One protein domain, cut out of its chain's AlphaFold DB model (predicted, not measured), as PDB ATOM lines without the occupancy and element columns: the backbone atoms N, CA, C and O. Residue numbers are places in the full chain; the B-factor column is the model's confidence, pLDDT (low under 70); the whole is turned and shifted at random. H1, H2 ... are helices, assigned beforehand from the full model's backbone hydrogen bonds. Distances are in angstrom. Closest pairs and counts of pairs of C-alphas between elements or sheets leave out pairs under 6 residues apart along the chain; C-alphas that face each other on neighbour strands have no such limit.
ATOM      1  N   SER A 399       2.144 -13.830  32.836       67.56
ATOM      2  CA  SER A 399       1.112 -14.156  31.847       67.56
ATOM      3  C   SER A 399       0.647 -12.939  31.088       67.56
ATOM      4  O   SER A 399       0.519 -13.020  29.866       67.56
ATOM      5  N   GLY A 400       0.489 -11.808  31.782       77.06
ATOM      6  CA  GLY A 400       0.349 -10.507  31.142       77.06
ATOM      7  C   GLY A 400       1.489 -10.266  30.156       77.06
ATOM      8  O   GLY A 400       1.237  -9.963  28.997       77.06
ATOM      9  N   ASN A 401       2.729 -10.547  30.552       80.44
ATOM     10  CA  ASN A 401       3.901 -10.413  29.687       80.44
ATOM     11  C   ASN A 401       3.832 -11.311  28.446       80.44
ATOM     12  O   ASN A 401       4.075 -10.854  27.330       80.44
ATOM     13  N   ALA A 402       3.508 -12.599  28.619       80.81
ATOM     14  CA  ALA A 402       3.389 -13.540  27.504       80.81
ATOM     15  C   ALA A 402       2.305 -13.107  26.509       80.81
ATOM     16  O   ALA A 402       2.490 -13.214  25.292       80.81
ATOM     17  N   GLN A 403       1.194 -12.590  27.025       81.75
ATOM     18  CA  GLN A 403       0.114 -12.053  26.219       81.75
ATOM     19  C   GLN A 403       0.516 -10.765  25.492       81.75
ATOM     20  O   GLN A 403       0.384 -10.714  24.274       81.75
ATOM     21  N   GLU A 404       1.062  -9.776  26.203       84.69
ATOM     22  CA  GLU A 404       1.531  -8.505  25.633       84.69
ATOM     23  C   GLU A 404       2.551  -8.744  24.512       84.69
ATOM     24  O   GLU A 404       2.478  -8.123  23.453       84.69
ATOM     25  N   ILE A 405       3.485  -9.679  24.717       85.81
ATOM     26  CA  ILE A 405       4.460 -10.065  23.693       85.81
ATOM     27  C   ILE A 405       3.755 -10.681  22.485       85.81
ATOM     28  O   ILE A 405       4.048 -10.281  21.362       85.81
ATOM     29  N   THR A 406       2.816 -11.607  22.701       88.44
ATOM     30  CA  THR A 406       2.072 -12.258  21.611       88.44
ATOM     31  C   THR A 406       1.307 -11.227  20.782       88.44
ATOM     32  O   THR A 406       1.495 -11.162  19.569       88.44
ATOM     33  N   GLU A 407       0.530 -10.359  21.431       88.62
ATOM     34  CA  GLU A 407      -0.244  -9.298  20.777       88.62
ATOM     35  C   GLU A 407       0.664  -8.336  19.999       88.62
ATOM     36  O   GLU A 407       0.403  -8.017  18.836       88.62
ATOM     37  N   ALA A 408       1.784  -7.918  20.598       87.94
ATOM     38  CA  ALA A 408       2.738  -7.039  19.932       87.94
ATOM     39  C   ALA A 408       3.393  -7.708  18.711       87.94
ATOM     40  O   ALA A 408       3.564  -7.064  17.668       87.94
ATOM     41  N   THR A 409       3.729  -8.998  18.805       90.38
ATOM     42  CA  THR A 409       4.278  -9.759  17.676       90.38
ATOM     43  C   THR A 409       3.244 -10.014  16.585       90.38
ATOM     44  O   THR A 409       3.586  -9.886  15.413       90.38
ATOM     45  N   ASP A 410       1.978 -10.262  16.923       90.31
ATOM     46  CA  ASP A 410       0.903 -10.459  15.944       90.31
ATOM     47  C   ASP A 410       0.654  -9.177  15.131       90.31
ATOM     48  O   ASP A 410       0.560  -9.207  13.897       90.31
ATOM     49  N   VAL A 411       0.648  -8.015  15.798       90.31
ATOM     50  CA  VAL A 411       0.576  -6.704  15.127       90.31
ATOM     51  C   VAL A 411       1.782  -6.487  14.211       90.31
ATOM     52  O   VAL A 411       1.636  -5.977  13.094       90.31
ATOM     53  N   TYR A 412       2.979  -6.877  14.653       90.44
ATOM     54  CA  TYR A 412       4.190  -6.794  13.841       90.44
ATOM     55  C   TYR A 412       4.123  -7.714  12.615       90.44
ATOM     56  O   TYR A 412       4.362  -7.253  11.498       90.44
ATOM     57  N   PHE A 413       3.723  -8.975  12.774       92.69
ATOM     58  CA  PHE A 413       3.585  -9.930  11.673       92.69
ATOM     59  C   PHE A 413       2.515  -9.519  10.663       92.69
ATOM     60  O   PHE A 413       2.717  -9.692   9.461       92.69
ATOM     61  N   THR A 414       1.432  -8.889  11.120       90.69
ATOM     62  CA  THR A 414       0.405  -8.317  10.239       90.69
ATOM     63  C   THR A 414       0.977  -7.180   9.384       90.69
ATOM     64  O   THR A 414       0.712  -7.108   8.188       90.69
ATOM     65  N   LYS A 415       1.807  -6.301   9.966       88.12
ATOM     66  CA  LYS A 415       2.360  -5.125   9.263       88.12
ATOM     67  C   LYS A 415       3.574  -5.431   8.385       88.12
ATOM     68  O   LYS A 415       3.736  -4.817   7.335       88.12
ATOM     69  N   LYS A 416       4.472  -6.297   8.855       83.44
ATOM     70  CA  LYS A 416       5.811  -6.522   8.279       83.44
ATOM     71  C   LYS A 416       6.005  -7.931   7.739       83.44
ATOM     72  O   LYS A 416       6.769  -8.117   6.799       83.44
ATOM     73  N   GLY A 417       5.334  -8.913   8.332       73.81
ATOM     74  CA  GLY A 417       5.498 -10.329   8.008       73.81
ATOM     75  C   GLY A 417       4.486 -10.883   7.013       73.81
ATOM     76  O   GLY A 417       4.470 -12.089   6.816       73.81
ATOM     77  N   ASN A 418       3.629 -10.051   6.409       82.62
ATOM     78  CA  ASN A 418       2.544 -10.497   5.523       82.62
ATOM     79  C   ASN A 418       1.674 -11.600   6.161       82.62
ATOM     80  O   ASN A 418       1.448 -12.646   5.555       82.62
ATOM     81  N   ASN A 419       1.195 -11.368   7.390       84.06
ATOM     82  CA  ASN A 419       0.432 -12.342   8.188       84.06
ATOM     83  C   ASN A 419       1.222 -13.620   8.516       84.06
ATOM     84  O   ASN A 419       0.663 -14.720   8.544       84.06
ATOM     85  N   PHE A 420       2.525 -13.471   8.769       90.50
ATOM     86  CA  PHE A 420       3.397 -14.555   9.208       90.50
ATOM     87  C   PHE A 420       2.809 -15.295  10.418       90.50
ATOM     88  O   PHE A 420       2.381 -14.683  11.395       90.50
ATOM     89  N   GLN A 421       2.824 -16.625  10.347       92.38
ATOM     90  CA  GLN A 421       2.462 -17.515  11.444       92.38
ATOM     91  C   GLN A 421       3.728 -18.199  11.947       92.38
ATOM     92  O   GLN A 421       4.487 -18.763  11.158       92.38
ATOM     93  N   VAL A 422       3.942 -18.165  13.262       92.94
ATOM     94  CA  VAL A 422       5.081 -18.837  13.897       92.94
ATOM     95  C   VAL A 422       4.979 -20.347  13.637       92.94
ATOM     96  O   VAL A 422       3.963 -20.940  14.007       92.94
ATOM     97  N   PRO A 423       5.992 -20.992  13.029       95.19
ATOM     98  CA  PRO A 423       5.951 -22.430  12.790       95.19
ATOM     99  C   PRO A 423       5.880 -23.215  14.105       95.19
ATOM    100  O   PRO A 423       6.654 -22.955  15.029       95.19
ATOM    101  N   GLU A 424       5.005 -24.221  14.175       94.81
ATOM    102  CA  GLU A 424       4.832 -25.045  15.386       94.81
ATOM    103  C   GLU A 424       6.136 -25.756  15.790       94.81
ATOM    104  O   GLU A 424       6.438 -25.898  16.970       94.81
ATOM    105  N   GLU A 425       6.977 -26.119  14.817       95.56
ATOM    106  CA  GLU A 425       8.308 -26.689  15.063       95.56
ATOM    107  C   GLU A 425       9.239 -25.756  15.858       95.56
ATOM    108  O   GLU A 425      10.087 -26.233  16.614       95.56
ATOM    109  N   VAL A 426       9.070 -24.433  15.742       92.62
ATOM    110  CA  VAL A 426       9.814 -23.447  16.540       92.62
ATOM    111  C   VAL A 426       9.268 -23.410  17.965       92.62
ATOM    112  O   VAL A 426      10.051 -23.367  18.912       92.62
ATOM    113  N   VAL A 427       7.947 -23.499  18.137       91.44
ATOM    114  CA  VAL A 427       7.302 -23.565  19.460       91.44
ATOM    115  C   VAL A 427       7.732 -24.829  20.212       91.44
ATOM    116  O   VAL A 427       8.127 -24.750  21.377       91.44
ATOM    117  N   GLU A 428       7.715 -25.986  19.550       88.50
ATOM    118  CA  GLU A 428       8.186 -27.254  20.121       88.50
ATOM    119  C   GLU A 428       9.685 -27.226  20.431       88.50
ATOM    120  O   GLU A 428      10.112 -27.688  21.492       88.50
ATOM    121  N   TRP A 429      10.494 -26.614  19.560       89.12
ATOM    122  CA  TRP A 429      11.912 -26.416  19.839       89.12
ATOM    123  C   TRP A 429      12.133 -25.568  21.098       89.12
ATOM    124  O   TRP A 429      12.923 -25.965  21.954       89.12
ATOM    125  N   VAL A 430      11.390 -24.467  21.259       83.75
ATOM    126  CA  VAL A 430      11.452 -23.603  22.447       83.75
ATOM    127  C   VAL A 430      11.052 -24.358  23.721       83.75
ATOM    128  O   VAL A 430      11.754 -24.246  24.724       83.75
ATOM    129  N   LYS A 431      10.003 -25.194  23.695       80.25
ATOM    130  CA  LYS A 431       9.624 -26.066  24.836       80.25
ATOM    131  C   LYS A 431      10.740 -27.039  25.236       80.25
ATOM    132  O   LYS A 431      10.869 -27.407  26.407       80.25
ATOM    133  N   GLY A 432      11.529 -27.477  24.256       75.25
ATOM    134  CA  GLY A 432      12.680 -28.353  24.450       75.25
ATOM    135  C   GLY A 432      13.902 -27.657  25.053       75.25
ATOM    136  O   GLY A 432      14.787 -28.344  25.568       75.25
ATOM    137  N   LEU A 433      13.961 -26.321  25.031       71.94
ATOM    138  CA  LEU A 433      15.082 -25.582  25.601       71.94
ATOM    139  C   LEU A 433      15.149 -25.779  27.118       71.94
ATOM    140  O   LEU A 433      14.148 -25.970  27.818       71.94
ATOM    141  N   ARG A 434      16.376 -25.766  27.632       61.81
ATOM    142  CA  ARG A 434      16.663 -25.811  29.062       61.81
ATOM    143  C   ARG A 434      17.366 -24.512  29.436       61.81
ATOM    144  O   ARG A 434      18.282 -24.117  28.715       61.81
ATOM    145  N   PRO A 435      16.939 -23.837  30.514       55.34
ATOM    146  CA  PRO A 435      17.592 -22.617  30.953       55.34
ATOM    147  C   PRO A 435      19.053 -22.920  31.289       55.34
ATOM    148  O   PRO A 435      19.347 -23.820  32.074       55.34
ATOM    149  N   ALA A 436      19.965 -22.170  30.683       52.16
ATOM    150  CA  ALA A 436      21.371 -22.161  31.047       52.16
ATOM    151  C   ALA A 436      21.647 -20.868  31.812       52.16
ATOM    152  O   ALA A 436      21.180 -19.802  31.416       52.16
ATOM    153  N   HIS A 437      22.397 -20.958  32.907       54.62
ATOM    154  CA  HIS A 437      22.747 -19.791  33.706       54.62
ATOM    155  C   HIS A 437      24.245 -19.573  33.709       54.62
ATOM    156  O   HIS A 437      25.032 -20.481  33.987       54.62
ATOM    157  N   VAL A 524      24.898  -2.075  33.738       47.66
ATOM    158  CA  VAL A 524      23.486  -2.314  33.431       47.66
ATOM    159  C   VAL A 524      22.813  -3.217  34.473       47.66
ATOM    160  O   VAL A 524      21.713  -2.894  34.908       47.66
ATOM    161  N   ASP A 525      23.469  -4.268  34.975       42.84
ATOM    162  CA  ASP A 525      22.836  -5.210  35.920       42.84
ATOM    163  C   ASP A 525      22.565  -4.591  37.295       42.84
ATOM    164  O   ASP A 525      21.562  -4.873  37.953       42.84
ATOM    165  N   LYS A 526      23.480  -3.725  37.746       49.50
ATOM    166  CA  LYS A 526      23.346  -3.001  39.016       49.50
ATOM    167  C   LYS A 526      22.314  -1.881  38.901       49.50
ATOM    168  O   LYS A 526      21.618  -1.593  39.872       49.50
ATOM    169  N   LEU A 527      22.218  -1.275  37.718       50.62
ATOM    170  CA  LEU A 527      21.264  -0.220  37.397       50.62
ATOM    171  C   LEU A 527      19.831  -0.752  37.253       50.62
ATOM    172  O   LEU A 527      18.898  -0.131  37.748       50.62
ATOM    173  N   LEU A 528      19.659  -1.910  36.610       44.31
ATOM    174  CA  LEU A 528      18.364  -2.572  36.423       44.31
ATOM    175  C   LEU A 528      17.923  -3.398  37.641       44.31
ATOM    176  O   LEU A 528      16.849  -3.994  37.625       44.31
ATOM    177  N   GLY A 529      18.754  -3.474  38.686       47.69
ATOM    178  CA  GLY A 529      18.476  -4.235  39.904       47.69
ATOM    179  C   GLY A 529      18.514  -5.756  39.726       47.69
ATOM    180  O   GLY A 529      18.271  -6.476  40.692       47.69
ATOM    181  N   THR A 530      18.856  -6.274  38.540       45.56
ATOM    182  CA  THR A 530      18.872  -7.717  38.225       45.56
ATOM    183  C   THR A 530      19.828  -8.497  39.111       45.56
ATOM    184  O   THR A 530      19.560  -9.643  39.460       45.56
ATOM    185  N   ASN A 531      20.884  -7.843  39.592       45.69
ATOM    186  CA  ASN A 531      21.815  -8.399  40.564       45.69
ATOM    187  C   ASN A 531      21.184  -8.733  41.936       45.69
ATOM    188  O   ASN A 531      21.873  -9.307  42.779       45.69
ATOM    189  N   LYS A 532      19.932  -8.327  42.191       41.25
ATOM    190  CA  LYS A 532      19.196  -8.549  43.448       41.25
ATOM    191  C   LYS A 532      18.043  -9.549  43.322       41.25
ATOM    192  O   LYS A 532      17.397  -9.824  44.329       41.25
ATOM    193  N   HIS A 533      17.770 -10.082  42.131       39.47
ATOM    194  CA  HIS A 533      16.595 -10.923  41.900       39.47
ATOM    195  C   HIS A 533      16.937 -12.340  41.408       39.47
ATOM    196  O   HIS A 533      17.988 -12.584  40.823       39.47
ATOM    197  N   VAL A 534      16.014 -13.275  41.647       38.56
ATOM    198  CA  VAL A 534      16.130 -14.727  41.433       38.56
ATOM    199  C   VAL A 534      15.030 -15.166  40.458       38.56
ATOM    200  O   VAL A 534      13.865 -15.075  40.823       38.56
ATOM    201  N   PHE A 535      15.342 -15.631  39.238       49.56
ATOM    202  CA  PHE A 535      14.302 -16.030  38.268       49.56
ATOM    203  C   PHE A 535      14.753 -16.963  37.130       49.56
ATOM    204  O   PHE A 535      15.621 -16.605  36.343       49.56
ATOM    205  N   GLY A 536      14.018 -18.037  36.841       38.94
ATOM    206  CA  GLY A 536      14.065 -18.666  35.511       38.94
ATOM    207  C   GLY A 536      13.417 -17.774  34.441       38.94
ATOM    208  O   GLY A 536      12.316 -18.073  33.996       38.94
ATOM    209  N   ILE A 537      14.051 -16.657  34.074       49.88
ATOM    210  CA  ILE A 537      13.614 -15.811  32.960       49.88
ATOM    211  C   ILE A 537      13.914 -16.553  31.655       49.88
ATOM    212  O   ILE A 537      14.998 -17.088  31.442       49.88
ATOM    213  N   LEU A 538      12.933 -16.606  30.767       48.25
ATOM    214  CA  LEU A 538      13.192 -16.756  29.343       48.25
ATOM    215  C   LEU A 538      12.804 -15.425  28.715       48.25
ATOM    216  O   LEU A 538      11.630 -15.103  28.572       48.25
ATOM    217  N   GLY A 539      13.797 -14.601  28.420       47.97
ATOM    218  CA  GLY A 539      13.602 -13.348  27.711       47.97
ATOM    219  C   GLY A 539      14.940 -12.788  27.232       47.97
ATOM    220  O   GLY A 539      15.966 -13.068  27.860       47.97
ATOM    221  N   PRO A 540      14.951 -12.035  26.124       46.34
ATOM    222  CA  PRO A 540      16.132 -11.318  25.670       46.34
ATOM    223  C   PRO A 540      16.510 -10.249  26.705       46.34
ATOM    224  O   PRO A 540      15.681  -9.408  27.064       46.34
ATOM    225  N   HIS A 541      17.753 -10.278  27.195       47.75
ATOM    226  CA  HIS A 541      18.271  -9.217  28.057       47.75
ATOM    227  C   HIS A 541      18.310  -7.887  27.286       47.75
ATOM    228  O   HIS A 541      18.446  -7.851  26.064       47.75
ATOM    229  N   THR A 542      18.117  -6.796  28.023       46.84
ATOM    230  CA  THR A 542      17.726  -5.443  27.599       46.84
ATOM    231  C   THR A 542      18.580  -4.776  26.519       46.84
ATOM    232  O   THR A 542      19.239  -3.765  26.763       46.84
ATOM    233  N   GLU A 543      18.456  -5.215  25.280       50.12
ATOM    234  CA  GLU A 543      18.605  -4.308  24.154       50.12
ATOM    235  C   GLU A 543      17.212  -3.985  23.637       50.12
ATOM    236  O   GLU A 543      16.646  -4.671  22.789       50.12
ATOM    237  N   SER A 544      16.653  -2.879  24.133       46.19
ATOM    238  CA  SER A 544      15.430  -2.262  23.598       46.19
ATOM    239  C   SER A 544      15.484  -2.004  22.085       46.19
ATOM    240  O   SER A 544      14.470  -1.663  21.487       46.19
ATOM    241  N   ASN A 545      16.664  -2.142  21.473       52.75
ATOM    242  CA  ASN A 545      16.900  -2.008  20.044       52.75
ATOM    243  C   ASN A 545      16.571  -3.279  19.243       52.75
ATOM    244  O   ASN A 545      16.345  -3.161  18.044       52.75
ATOM    245  N   ASN A 546      16.507  -4.458  19.876       58.53
ATOM    246  CA  ASN A 546      16.356  -5.728  19.157       58.53
ATOM    247  C   ASN A 546      14.906  -6.202  19.036       58.53
ATOM    248  O   ASN A 546      14.630  -7.029  18.175       58.53
ATOM    249  N   ARG A 547      13.968  -5.678  19.841       71.06
ATOM    250  CA  ARG A 547      12.528  -5.948  19.682       71.06
ATOM    251  C   ARG A 547      11.897  -4.909  18.748       71.06
ATOM    252  O   ARG A 547      11.550  -3.823  19.216       71.06
ATOM    253  N   PRO A 548      11.686  -5.221  17.457       66.75
ATOM    254  CA  PRO A 548      11.196  -4.246  16.474       66.75
ATOM    255  C   PRO A 548       9.773  -3.750  16.765       66.75
ATOM    256  O   PRO A 548       9.347  -2.710  16.266       66.75
ATOM    257  N   PHE A 549       9.030  -4.498  17.579       69.12
ATOM    258  CA  PHE A 549       7.637  -4.244  17.925       69.12
ATOM    259  C   PHE A 549       7.456  -3.432  19.215       69.12
ATOM    260  O   PHE A 549       6.327  -3.082  19.553       69.12
ATOM    261  N   MET A 550       8.533  -3.105  19.941       66.31
ATOM    262  CA  MET A 550       8.445  -2.288  21.154       66.31
ATOM    263  C   MET A 550       8.852  -0.827  20.893       66.31
ATOM    264  O   MET A 550       9.824  -0.572  20.181       66.31
ATOM    265  N   PRO A 551       8.175   0.166  21.505       59.50
ATOM    266  CA  PRO A 551       8.587   1.564  21.403       59.50
ATOM    267  C   PRO A 551       9.992   1.769  21.983       59.50
ATOM    268  O   PRO A 551      10.280   1.291  23.086       59.50
ATOM    269  N   LYS A 552      10.846   2.536  21.296       65.31
ATOM    270  CA  LYS A 552      12.168   2.922  21.812       65.31
ATOM    271  C   LYS A 552      11.992   3.828  23.037       65.31
ATOM    272  O   LYS A 552      11.349   4.868  22.941       65.31
ATOM    273  N   CYS A 553      12.546   3.437  24.184       58.47
ATOM    274  CA  CYS A 553      12.665   4.311  25.357       58.47
ATOM    275  C   CYS A 553      14.110   4.780  25.499       58.47
ATOM    276  O   CYS A 553      15.034   4.099  25.053       58.47
ATOM    277  N   LYS A 554      14.308   5.932  26.148       59.72
ATOM    278  CA  LYS A 554      15.641   6.312  26.617       59.72
ATOM    279  C   LYS A 554      16.117   5.240  27.597       59.72
ATOM    280  O   LYS A 554      15.345   4.796  28.446       59.72
ATOM    281  N   ALA A 555      17.367   4.812  27.458       55.78
ATOM    282  CA  ALA A 555      17.978   3.935  28.444       55.78
ATOM    283  C   ALA A 555      17.877   4.598  29.832       55.78
ATOM    284  O   ALA A 555      18.007   5.819  29.933       55.78
ATOM    285  N   GLN A 556      17.697   3.794  30.886       59.06
ATOM    286  CA  GLN A 556      17.785   4.228  32.292       59.06
ATOM    287  C   GLN A 556      16.583   5.018  32.877       59.06
ATOM    288  O   GLN A 556      16.745   5.663  33.908       59.06
ATOM    289  N   SER A 557      15.378   4.961  32.288       65.31
ATOM    290  CA  SER A 557      14.147   5.493  32.923       65.31
ATOM    291  C   SER A 557      13.387   4.431  33.740       65.31
ATOM    292  O   SER A 557      13.567   3.231  33.526       65.31
ATOM    293  N   GLU A 558      12.483   4.848  34.637       68.62
ATOM    294  CA  GLU A 558      11.538   3.932  35.317       68.62
ATOM    295  C   GLU A 558      10.729   3.092  34.312       68.62
ATOM    296  O   GLU A 558      10.425   1.922  34.546       68.62
ATOM    297  N   GLU A 559      10.446   3.653  33.137       67.50
ATOM    298  CA  GLU A 559       9.762   2.944  32.055       67.50
ATOM    299  C   GLU A 559      10.636   1.835  31.461       67.50
ATOM    300  O   GLU A 559      10.106   0.810  31.037       67.50
ATOM    301  N   ALA A 560      11.963   2.004  31.436       63.84
ATOM    302  CA  ALA A 560      12.889   0.961  31.003       63.84
ATOM    303  C   ALA A 560      12.906  -0.214  31.994       63.84
ATOM    304  O   ALA A 560      12.890  -1.367  31.567       63.84
ATOM    305  N   VAL A 561      12.846   0.070  33.300       64.69
ATOM    306  CA  VAL A 561      12.716  -0.954  34.353       64.69
ATOM    307  C   VAL A 561      11.381  -1.687  34.220       64.69
ATOM    308  O   VAL A 561      11.353  -2.915  34.158       64.69
ATOM    309  N   LYS A 562      10.270  -0.957  34.070       71.19
ATOM    310  CA  LYS A 562       8.951  -1.562  33.845       71.19
ATOM    311  C   LYS A 562       8.929  -2.435  32.586       71.19
ATOM    312  O   LYS A 562       8.475  -3.572  32.642       71.19
ATOM    313  N   LYS A 563       9.480  -1.956  31.465       69.75
ATOM    314  CA  LYS A 563       9.609  -2.742  30.223       69.75
ATOM    315  C   LYS A 563      10.447  -3.996  30.412       69.75
ATOM    316  O   LYS A 563      10.108  -5.039  29.863       69.75
ATOM    317  N   PHE A 564      11.525  -3.902  31.184       66.94
ATOM    318  CA  PHE A 564      12.340  -5.057  31.514       66.94
ATOM    319  C   PHE A 564      11.531  -6.105  32.284       66.94
ATOM    320  O   PHE A 564      11.522  -7.266  31.882       66.94
ATOM    321  N   HIS A 565      10.781  -5.719  33.319       70.38
ATOM    322  CA  HIS A 565       9.894  -6.654  34.019       70.38
ATOM    323  C   HIS A 565       8.806  -7.224  33.104       70.38
ATOM    324  O   HIS A 565       8.589  -8.435  33.141       70.38
ATOM    325  N   ASN A 566       8.220  -6.404  32.227       74.19
ATOM    326  CA  ASN A 566       7.205  -6.835  31.263       74.19
ATOM    327  C   ASN A 566       7.748  -7.748  30.146       74.19
ATOM    328  O   ASN A 566       6.992  -8.387  29.421       74.19
ATOM    329  N   SER A 567       9.069  -7.823  29.974       71.50
ATOM    330  CA  SER A 567       9.692  -8.657  28.940       71.50
ATOM    331  C   SER A 567       9.905 -10.114  29.355       71.50
ATOM    332  O   SER A 567      10.243 -10.942  28.505       71.50
ATOM    333  N   LYS A 568       9.729 -10.421  30.645       74.81
ATOM    334  CA  LYS A 568      10.074 -11.710  31.251       74.81
ATOM    335  C   LYS A 568       8.980 -12.744  31.007       74.81
ATOM    336  O   LYS A 568       7.820 -12.486  31.319       74.81
ATOM    337  N   LEU A 569       9.362 -13.935  30.552       72.44
ATOM    338  CA  LEU A 569       8.478 -15.101  30.467       72.44
ATOM    339  C   LEU A 569       8.877 -16.148  31.509       72.44
ATOM    340  O   LEU A 569      10.057 -16.274  31.844       72.44
ATOM    341  N   HIS A 570       7.897 -16.927  31.975       71.75
ATOM    342  CA  HIS A 570       8.115 -18.052  32.883       71.75
ATOM    343  C   HIS A 570       7.538 -19.355  32.290       71.75
ATOM    344  O   HIS A 570       6.400 -19.349  31.819       71.75
ATOM    345  N   PRO A 571       8.259 -20.498  32.332       67.06
ATOM    346  CA  PRO A 571       7.796 -21.757  31.734       67.06
ATOM    347  C   PRO A 571       6.510 -22.356  32.321       67.06
ATOM    348  O   PRO A 571       5.905 -23.237  31.711       67.06
ATOM    349  N   SER A 572       6.093 -21.923  33.516       60.44
ATOM    350  CA  SER A 572       4.804 -22.338  34.089       60.44
ATOM    351  C   SER A 572       3.611 -21.615  33.466       60.44
ATOM    352  O   SER A 572       2.486 -22.067  33.661       60.44
ATOM    353  N   CYS A 573       3.842 -20.501  32.766       63.12
ATOM    354  CA  CYS A 573       2.776 -19.670  32.232       63.12
ATOM    355  C   CYS A 573       2.224 -20.240  30.940       63.12
ATOM    356  O   CYS A 573       2.959 -20.748  30.088       63.12
ATOM    357  N   ARG A 574       0.911 -20.156  30.750       67.81
ATOM    358  CA  ARG A 574       0.310 -20.657  29.518       67.81
ATOM    359  C   ARG A 574       0.861 -19.879  28.320       67.81
ATOM    360  O   ARG A 574       1.046 -18.672  28.372       67.81
ATOM    361  N   ASN A 575       1.109 -20.585  27.217       80.31
ATOM    362  CA  ASN A 575       1.614 -20.015  25.962       80.31
ATOM    363  C   ASN A 575       3.000 -19.347  26.043       80.31
ATOM    364  O   ASN A 575       3.407 -18.750  25.049       80.31
ATOM    365  N   TRP A 576       3.762 -19.500  27.135       84.06
ATOM    366  CA  TRP A 576       5.114 -18.932  27.249       84.06
ATOM    367  C   TRP A 576       5.989 -19.289  26.039       84.06
ATOM    368  O   TRP A 576       6.665 -18.429  25.486       84.06
ATOM    369  N   ALA A 577       5.924 -20.545  25.585       84.12
ATOM    370  CA  ALA A 577       6.733 -21.036  24.475       84.12
ATOM    371  C   ALA A 577       6.307 -20.415  23.144       84.12
ATOM    372  O   ALA A 577       7.148 -20.167  22.287       84.12
ATOM    373  N   LYS A 578       5.008 -20.128  22.985       90.12
ATOM    374  CA  LYS A 578       4.476 -19.452  21.802       90.12
ATOM    375  C   LYS A 578       4.902 -17.985  21.788       90.12
ATOM    376  O   LYS A 578       5.397 -17.528  20.768       90.12
ATOM    377  N   ALA A 579       4.776 -17.287  22.918       89.19
ATOM    378  CA  ALA A 579       5.220 -15.901  23.065       89.19
ATOM    379  C   ALA A 579       6.733 -15.769  22.831       89.19
ATOM    380  O   ALA A 579       7.175 -14.921  22.061       89.19
ATOM    381  N   ALA A 580       7.524 -16.666  23.427       86.50
ATOM    382  CA  ALA A 580       8.963 -16.743  23.216       86.50
ATOM    383  C   ALA A 580       9.303 -17.012  21.742       86.50
ATOM    384  O   ALA A 580      10.090 -16.278  21.159       86.50
ATOM    385  N   ALA A 581       8.690 -18.019  21.110       90.00
ATOM    386  CA  ALA A 581       8.918 -18.321  19.697       90.00
ATOM    387  C   ALA A 581       8.529 -17.152  18.773       90.00
ATOM    388  O   ALA A 581       9.248 -16.863  17.819       90.00
ATOM    389  N   ALA A 582       7.427 -16.458  19.066       91.00
ATOM    390  CA  ALA A 582       6.988 -15.286  18.319       91.00
ATOM    391  C   ALA A 582       7.980 -14.123  18.439       91.00
ATOM    392  O   ALA A 582       8.367 -13.550  17.421       91.00
ATOM    393  N   ASP A 583       8.451 -13.827  19.653       87.94
ATOM    394  CA  ASP A 583       9.486 -12.817  19.895       87.94
ATOM    395  C   ASP A 583      10.752 -13.145  19.089       87.94
ATOM    396  O   ASP A 583      11.220 -12.325  18.300       87.94
ATOM    397  N   ILE A 584      11.244 -14.387  19.181       86.94
ATOM    398  CA  ILE A 584      12.418 -14.855  18.426       86.94
ATOM    399  C   ILE A 584      12.242 -14.634  16.924       86.94
ATOM    400  O   ILE A 584      13.111 -14.046  16.276       86.94
ATOM    401  N   CYS A 585      11.123 -15.098  16.367       90.62
ATOM    402  CA  CYS A 585      10.842 -14.956  14.946       90.62
ATOM    403  C   CYS A 585      10.810 -13.482  14.540       90.62
ATOM    404  O   CYS A 585      11.479 -13.113  13.580       90.62
ATOM    405  N   ALA A 586      10.120 -12.619  15.289       89.50
ATOM    406  CA  ALA A 586      10.051 -11.193  14.986       89.50
ATOM    407  C   ALA A 586      11.438 -10.531  14.976       89.50
ATOM    408  O   ALA A 586      11.762  -9.795  14.043       89.50
ATOM    409  N   GLN A 587      12.288 -10.846  15.958       86.00
ATOM    410  CA  GLN A 587      13.658 -10.336  16.000       86.00
ATOM    411  C   GLN A 587      14.492 -10.834  14.817       86.00
ATOM    412  O   GLN A 587      15.285 -10.080  14.256       86.00
ATOM    413  N   ILE A 588      14.357 -12.107  14.438       87.94
ATOM    414  CA  ILE A 588      15.105 -12.676  13.314       87.94
ATOM    415  C   ILE A 588      14.638 -12.064  11.993       87.94
ATOM    416  O   ILE A 588      15.480 -11.685  11.177       87.94
ATOM    417  N   MET A 589      13.329 -11.900  11.803       89.88
ATOM    418  CA  MET A 589      12.755 -11.232  10.633       89.88
ATOM    419  C   MET A 589      13.280  -9.802  10.492       89.88
ATOM    420  O   MET A 589      13.666  -9.417   9.394       89.88
ATOM    421  N   GLU A 590      13.367  -9.040  11.586       87.56
ATOM    422  CA  GLU A 590      13.944  -7.689  11.550       87.56
ATOM    423  C   GLU A 590      15.427  -7.722  11.164       87.56
ATOM    424  O   GLU A 590      15.852  -7.003  10.265       87.56
ATOM    425  N   THR A 591      16.221  -8.590  11.801       84.56
ATOM    426  CA  THR A 591      17.675  -8.634  11.555       84.56
ATOM    427  C   THR A 591      18.056  -9.176  10.176       84.56
ATOM    428  O   THR A 591      19.083  -8.785   9.630       84.56
ATOM    429  N   THR A 592      17.252 -10.076   9.603       88.31
ATOM    430  CA  THR A 592      17.567 -10.751   8.330       88.31
ATOM    431  C   THR A 592      16.764 -10.226   7.142       88.31
ATOM    432  O   THR A 592      17.099 -10.535   6.000       88.31
ATOM    433  N   GLY A 593      15.677  -9.493   7.389       89.06
ATOM    434  CA  GLY A 593      14.702  -9.096   6.373       89.06
ATOM    435  C   GLY A 593      13.851 -10.248   5.823       89.06
ATOM    436  O   GLY A 593      13.062 -10.032   4.902       89.06
ATOM    437  N   LYS A 594      13.990 -11.477   6.342       90.31
ATOM    438  CA  LYS A 594      13.188 -12.622   5.891       90.31
ATOM    439  C   LYS A 594      11.737 -12.466   6.336       90.31
ATOM    440  O   LYS A 594      11.468 -12.135   7.484       90.31
ATOM    441  N   THR A 595      10.802 -12.772   5.442       87.06
ATOM    442  CA  THR A 595       9.354 -12.782   5.726       87.06
ATOM    443  C   THR A 595       8.811 -14.174   6.049       87.06
ATOM    444  O   THR A 595       7.705 -14.301   6.562       87.06
ATOM    445  N   HIS A 596       9.608 -15.214   5.794       89.00
ATOM    446  CA  HIS A 596       9.330 -16.598   6.159       89.00
ATOM    447  C   HIS A 596      10.556 -17.187   6.851       89.00
ATOM    448  O   HIS A 596      11.682 -17.007   6.381       89.00
ATOM    449  N   LEU A 597      10.331 -17.889   7.960       92.56
ATOM    450  CA  LEU A 597      11.373 -18.515   8.764       92.56
ATOM    451  C   LEU A 597      11.061 -19.997   8.943       92.56
ATOM    452  O   LEU A 597       9.943 -20.356   9.304       92.56
ATOM    453  N   SER A 598      12.063 -20.839   8.721       94.56
ATOM    454  CA  SER A 598      12.085 -22.232   9.171       94.56
ATOM    455  C   SER A 598      12.770 -22.351  10.535       94.56
ATOM    456  O   SER A 598      13.522 -21.461  10.945       94.56
ATOM    457  N   LEU A 599      12.614 -23.490  11.216       94.19
ATOM    458  CA  LEU A 599      13.400 -23.786  12.417       94.19
ATOM    459  C   LEU A 599      14.921 -23.705  12.176       94.19
ATOM    460  O   LEU A 599      15.672 -23.319  13.071       94.19
ATOM    461  N   ASN A 600      15.392 -24.048  10.974       94.06
ATOM    462  CA  ASN A 600      16.812 -23.959  10.630       94.06
ATOM    463  C   ASN A 600      17.286 -22.511  10.494       94.06
ATOM    464  O   ASN A 600      18.399 -22.207  10.923       94.06
ATOM    465  N   ASP A 601      16.450 -21.620   9.952       92.69
ATOM    466  CA  ASP A 601      16.738 -20.182   9.936       92.69
ATOM    467  C   ASP A 601      16.849 -19.654  11.362       92.69
ATOM    468  O   ASP A 601      17.822 -18.973  11.690       92.69
ATOM    469  N   VAL A 602      15.904 -20.055  12.224       90.19
ATOM    470  CA  VAL A 602      15.912 -19.688  13.641       90.19
ATOM    471  C   VAL A 602      17.217 -20.127  14.296       90.19
ATOM    472  O   VAL A 602      17.951 -19.284  14.793       90.19
ATOM    473  N   LYS A 603      17.563 -21.418  14.229       88.06
ATOM    474  CA  LYS A 603      18.791 -21.967  14.831       88.06
ATOM    475  C   LYS A 603      20.071 -21.331  14.284       88.06
ATOM    476  O   LYS A 603      20.999 -21.087  15.051       88.06
ATOM    477  N   SER A 604      20.137 -21.078  12.978       88.44
ATOM    478  CA  SER A 604      21.340 -20.537  12.333       88.44
ATOM    479  C   SER A 604      21.610 -19.096  12.744       88.44
ATOM    480  O   SER A 604      22.759 -18.740  12.988       88.44
ATOM    481  N   GLU A 605      20.566 -18.272  12.851       85.44
ATOM    482  CA  GLU A 605      20.702 -16.910  13.371       85.44
ATOM    483  C   GLU A 605      20.941 -16.902  14.878       85.44
ATOM    484  O   GLU A 605      21.735 -16.110  15.381       85.44
ATOM    485  N   TRP A 606      20.324 -17.835  15.600       77.38
ATOM    486  CA  TRP A 606      20.508 -17.993  17.037       77.38
ATOM    487  C   TRP A 606      21.966 -18.230  17.432       77.38
ATOM    488  O   TRP A 606      22.445 -17.643  18.396       77.38
ATOM    489  N   LEU A 607      22.690 -19.051  16.663       76.94
ATOM    490  CA  LEU A 607      24.109 -19.351  16.894       76.94
ATOM    491  C   LEU A 607      25.038 -18.145  16.697       76.94
ATOM    492  O   LEU A 607      26.181 -18.187  17.144       76.94
ATOM    493  N   LYS A 608      24.569 -17.087  16.027       78.38
ATOM    494  CA  LYS A 608      25.344 -15.860  15.790       78.38
ATOM    495  C   LYS A 608      25.169 -14.829  16.902       78.38
ATOM    496  O   LYS A 608      25.916 -13.855  16.941       78.38
ATOM    497  N   ARG A 609      24.168 -15.000  17.770       71.50
ATOM    498  CA  ARG A 609      23.838 -14.049  18.833       71.50
ATOM    499  C   ARG A 609      24.533 -14.440  20.132       71.50
ATOM    500  O   ARG A 609      24.664 -15.619  20.454       71.50
ATOM    501  N   GLU A 610      24.969 -13.443  20.894       64.44
ATOM    502  CA  GLU A 610      25.553 -13.686  22.210       64.44
ATOM    503  C   GLU A 610      24.444 -14.163  23.168       64.44
ATOM    504  O   GLU A 610      23.352 -13.598  23.219       64.44
ATOM    505  N   SER A 611      24.708 -15.257  23.886       59.28
ATOM    506  CA  SER A 611      23.699 -15.993  24.661       59.28
ATOM    507  C   SER A 611      22.976 -15.183  25.750       59.28
ATOM    508  O   SER A 611      21.823 -15.480  26.058       59.28
ATOM    509  N   HIS A 612      23.627 -14.165  26.314       57.38
ATOM    510  CA  HIS A 612      23.093 -13.243  27.317       57.38
ATOM    511  C   HIS A 612      21.950 -12.395  26.739       57.38
ATOM    512  O   HIS A 612      20.965 -12.150  27.421       57.38
ATOM    513  N   PHE A 613      21.993 -12.026  25.454       57.56
ATOM    514  CA  PHE A 613      20.946 -11.205  24.818       57.56
ATOM    515  C   PHE A 613      19.775 -12.008  24.239       57.56
ATOM    516  O   PHE A 613      18.924 -11.465  23.537       57.56
ATOM    517  N   VAL A 614      19.742 -13.313  24.496       58.06
ATOM    518  CA  VAL A 614      18.952 -14.264  23.713       58.06
ATOM    519  C   VAL A 614      17.925 -14.979  24.593       58.06
ATOM    520  O   VAL A 614      16.725 -14.788  24.416       58.06
ATOM    521  N   PHE A 615      18.384 -15.725  25.598       60.31
ATOM    522  CA  PHE A 615      17.560 -16.169  26.721       60.31
ATOM    523  C   PHE A 615      18.420 -16.144  27.970       60.31
ATOM    524  O   PHE A 615      19.268 -17.018  28.155       60.31
ATOM    525  N   GLU A 616      18.182 -15.174  28.843       55.72
ATOM    526  CA  GLU A 616      18.845 -15.159  30.136       55.72
ATOM    527  C   GLU A 616      17.932 -15.717  31.216       55.72
ATOM    528  O   GLU A 616      16.939 -15.094  31.574       55.72
ATOM    529  N   ALA A 617      18.310 -16.872  31.766       53.09
ATOM    530  CA  ALA A 617      17.711 -17.414  32.974       53.09
ATOM    531  C   ALA A 617      18.612 -17.111  34.174       53.09
ATOM    532  O   ALA A 617      19.787 -17.474  34.184       53.09
ATOM    533  N   HIS A 618      18.064 -16.480  35.209       51.91
ATOM    534  CA  HIS A 618      18.717 -16.226  36.492       51.91
ATOM    535  C   HIS A 618      18.397 -17.334  37.503       51.91
ATOM    536  O   HIS A 618      17.331 -17.375  38.112       51.91
ATOM    537  N   LEU A 619      19.326 -18.245  37.762       47.81
ATOM    538  CA  LEU A 619      19.070 -19.231  38.814       47.81
ATOM    539  C   LEU A 619      18.894 -18.540  40.177       47.81
ATOM    540  O   LEU A 619      19.551 -17.530  40.443       47.81
ATOM    541  N   PRO A 620      18.037 -19.081  41.061       43.91
ATOM    542  CA  PRO A 620      18.107 -18.783  42.476       43.91
ATOM    543  C   PRO A 620      19.528 -18.735  43.017       43.91
ATOM    544  O   PRO A 620      20.373 -19.556  42.669       43.91
ATOM    545  N   SER A 621      19.766 -17.780  43.918       39.16
ATOM    546  CA  SER A 621      21.032 -17.627  44.642       39.16
ATOM    547  C   SER A 621      21.437 -18.903  45.392       39.16
ATOM    548  O   SER A 621      22.617 -19.104  45.671       39.16
ATOM    549  N   LEU A 622      20.470 -19.783  45.665       41.09
ATOM    550  CA  LEU A 622      20.643 -21.097  46.266       41.09
ATOM    551  C   LEU A 622      19.962 -22.161  45.395       41.09
ATOM    552  O   LEU A 622      18.845 -22.591  45.673       41.09
ATOM    553  N   ILE A 623      20.643 -22.593  44.334       41.31
ATOM    554  CA  ILE A 623      20.313 -23.853  43.659       41.31
ATOM    555  C   ILE A 623      21.280 -24.929  44.148       41.31
ATOM    556  O   ILE A 623      22.488 -24.797  43.929       41.31
ATOM    557  N   PRO A 624      20.787 -26.007  44.784       43.81
ATOM    558  CA  PRO A 624      21.627 -27.150  45.099       43.81
ATOM    559  C   PRO A 624      22.244 -27.712  43.814       43.81
ATOM    560  O   PRO A 624      21.543 -27.878  42.817       43.81
ATOM    561  N   LEU A 625      23.538 -28.056  43.834       46.81
ATOM    562  CA  LEU A 625      24.235 -28.610  42.663       46.81
ATOM    563  C   LEU A 625      23.549 -29.868  42.096       46.81
ATOM    564  O   LEU A 625      23.706 -30.163  40.920       46.81
ATOM    565  N   SER A 626      22.728 -30.562  42.891       43.09
ATOM    566  CA  SER A 626      21.898 -31.690  42.448       43.09
ATOM    567  C   SER A 626      20.852 -31.332  41.384       43.09
ATOM    568  O   SER A 626      20.362 -32.220  40.696       43.09
ATOM    569  N   PHE A 627      20.490 -30.055  41.247       42.62
ATOM    570  CA  PHE A 627      19.609 -29.560  40.184       42.62
ATOM    571  C   PHE A 627      20.385 -29.147  38.924       42.62
ATOM    572  O   PHE A 627      19.774 -28.820  37.907       42.62
ATOM    573  N   VAL A 628      21.722 -29.144  38.972       49.72
ATOM    574  CA  VAL A 628      22.580 -28.812  37.833       49.72
ATOM    575  C   VAL A 628      22.864 -30.088  37.045       49.72
ATOM    576  O   VAL A 628      23.674 -30.916  37.445       49.72
TER     577      VAL A 628
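This is residues 399 to 437 and 524 to 628 of the 640 residues of an uncharacterized protein of Jimgerdemannia flammicorona (UniProt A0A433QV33). A small, loosely dressed helical core is built round H5 in the middle, with H1 side by side with it, H6 on the side of H5 away from H1, and H2 crossing H5 at a steep angle. H4 stands near one end of H1, H3 lies well away from the core, and long stretches with no named element make up much of the rest. The printed part has 144 residues with six named helices, in the order H1 to H6, and no named strand. Its class is all helix, with 65 residues, under half, in named elements. The whole is compact, with a radius of gyration of the C-alphas of 15.1 A and spans of 45 by 37 by 29 A.

The longest helix, H1, residues 399 to 416, touches the hub, H5, residues 576 to 592. Their closest C-alphas, those of Thr 406 and Ala 579, are 5.0 A apart, and they run the same way at a shallow tilt of 34 degrees, only just short of steep. H5 touches H2, residues 424 to 432, with residues 577 to 581 alone. The closest C-alphas here, those of Val 427 and Ala 581, are 5.5 A apart, and the two run opposite ways at a steep tilt of 64 degrees. With residues 584 to 588 alone, H5 touches H6, residues 599 to 606, the closest C-alphas being those of Ile 588 and Glu 605 at 7.0 A. Their steep tilt of 69 degrees is only just short of about perpendicular. H2 and H6 only just touch, with 3 pairs of C-alphas within 8 A, the closest being those of Val 426 and Leu 599 at 5.5 A. H4, residues 558 to 566, is close to H1 but not clearly touching it, about perpendicular at 84 degrees, with the closest C-alphas, of Asn 401 and Asn 566, 5.1 A apart. H3, residues 524 to 527, touches no helix. Every O i to N i+4 pair is within hydrogen-bond range in H1, H2, H4, H5 and H6, and H3 is too short for such a pair.

H1 is 25.2 A long from C-alpha 399 at (1.112, -14.156, 31.847). H5 measures 24.1 A, ending at C-alpha 592 at (17.567, -10.751, 8.330). H2 and H4 measure 12.4 A and 12.3 A, H6 10.3 A and H3 5.0 A. H6 ends at C-alpha 606 at (20.508, -17.993, 17.037).

The farthest C-alphas, of Asn 418 and Pro 624, are 47.0 A apart. Residues 438 to 523 are not printed, and C-alphas 437 and 524 are 17.5 A apart across the cut. The link from H3 to H4, 30 residues, is long. Mean pLDDT of the printed part is 70.8, and 67 residues are under 70, among them 524 to 546 and 610 to 628.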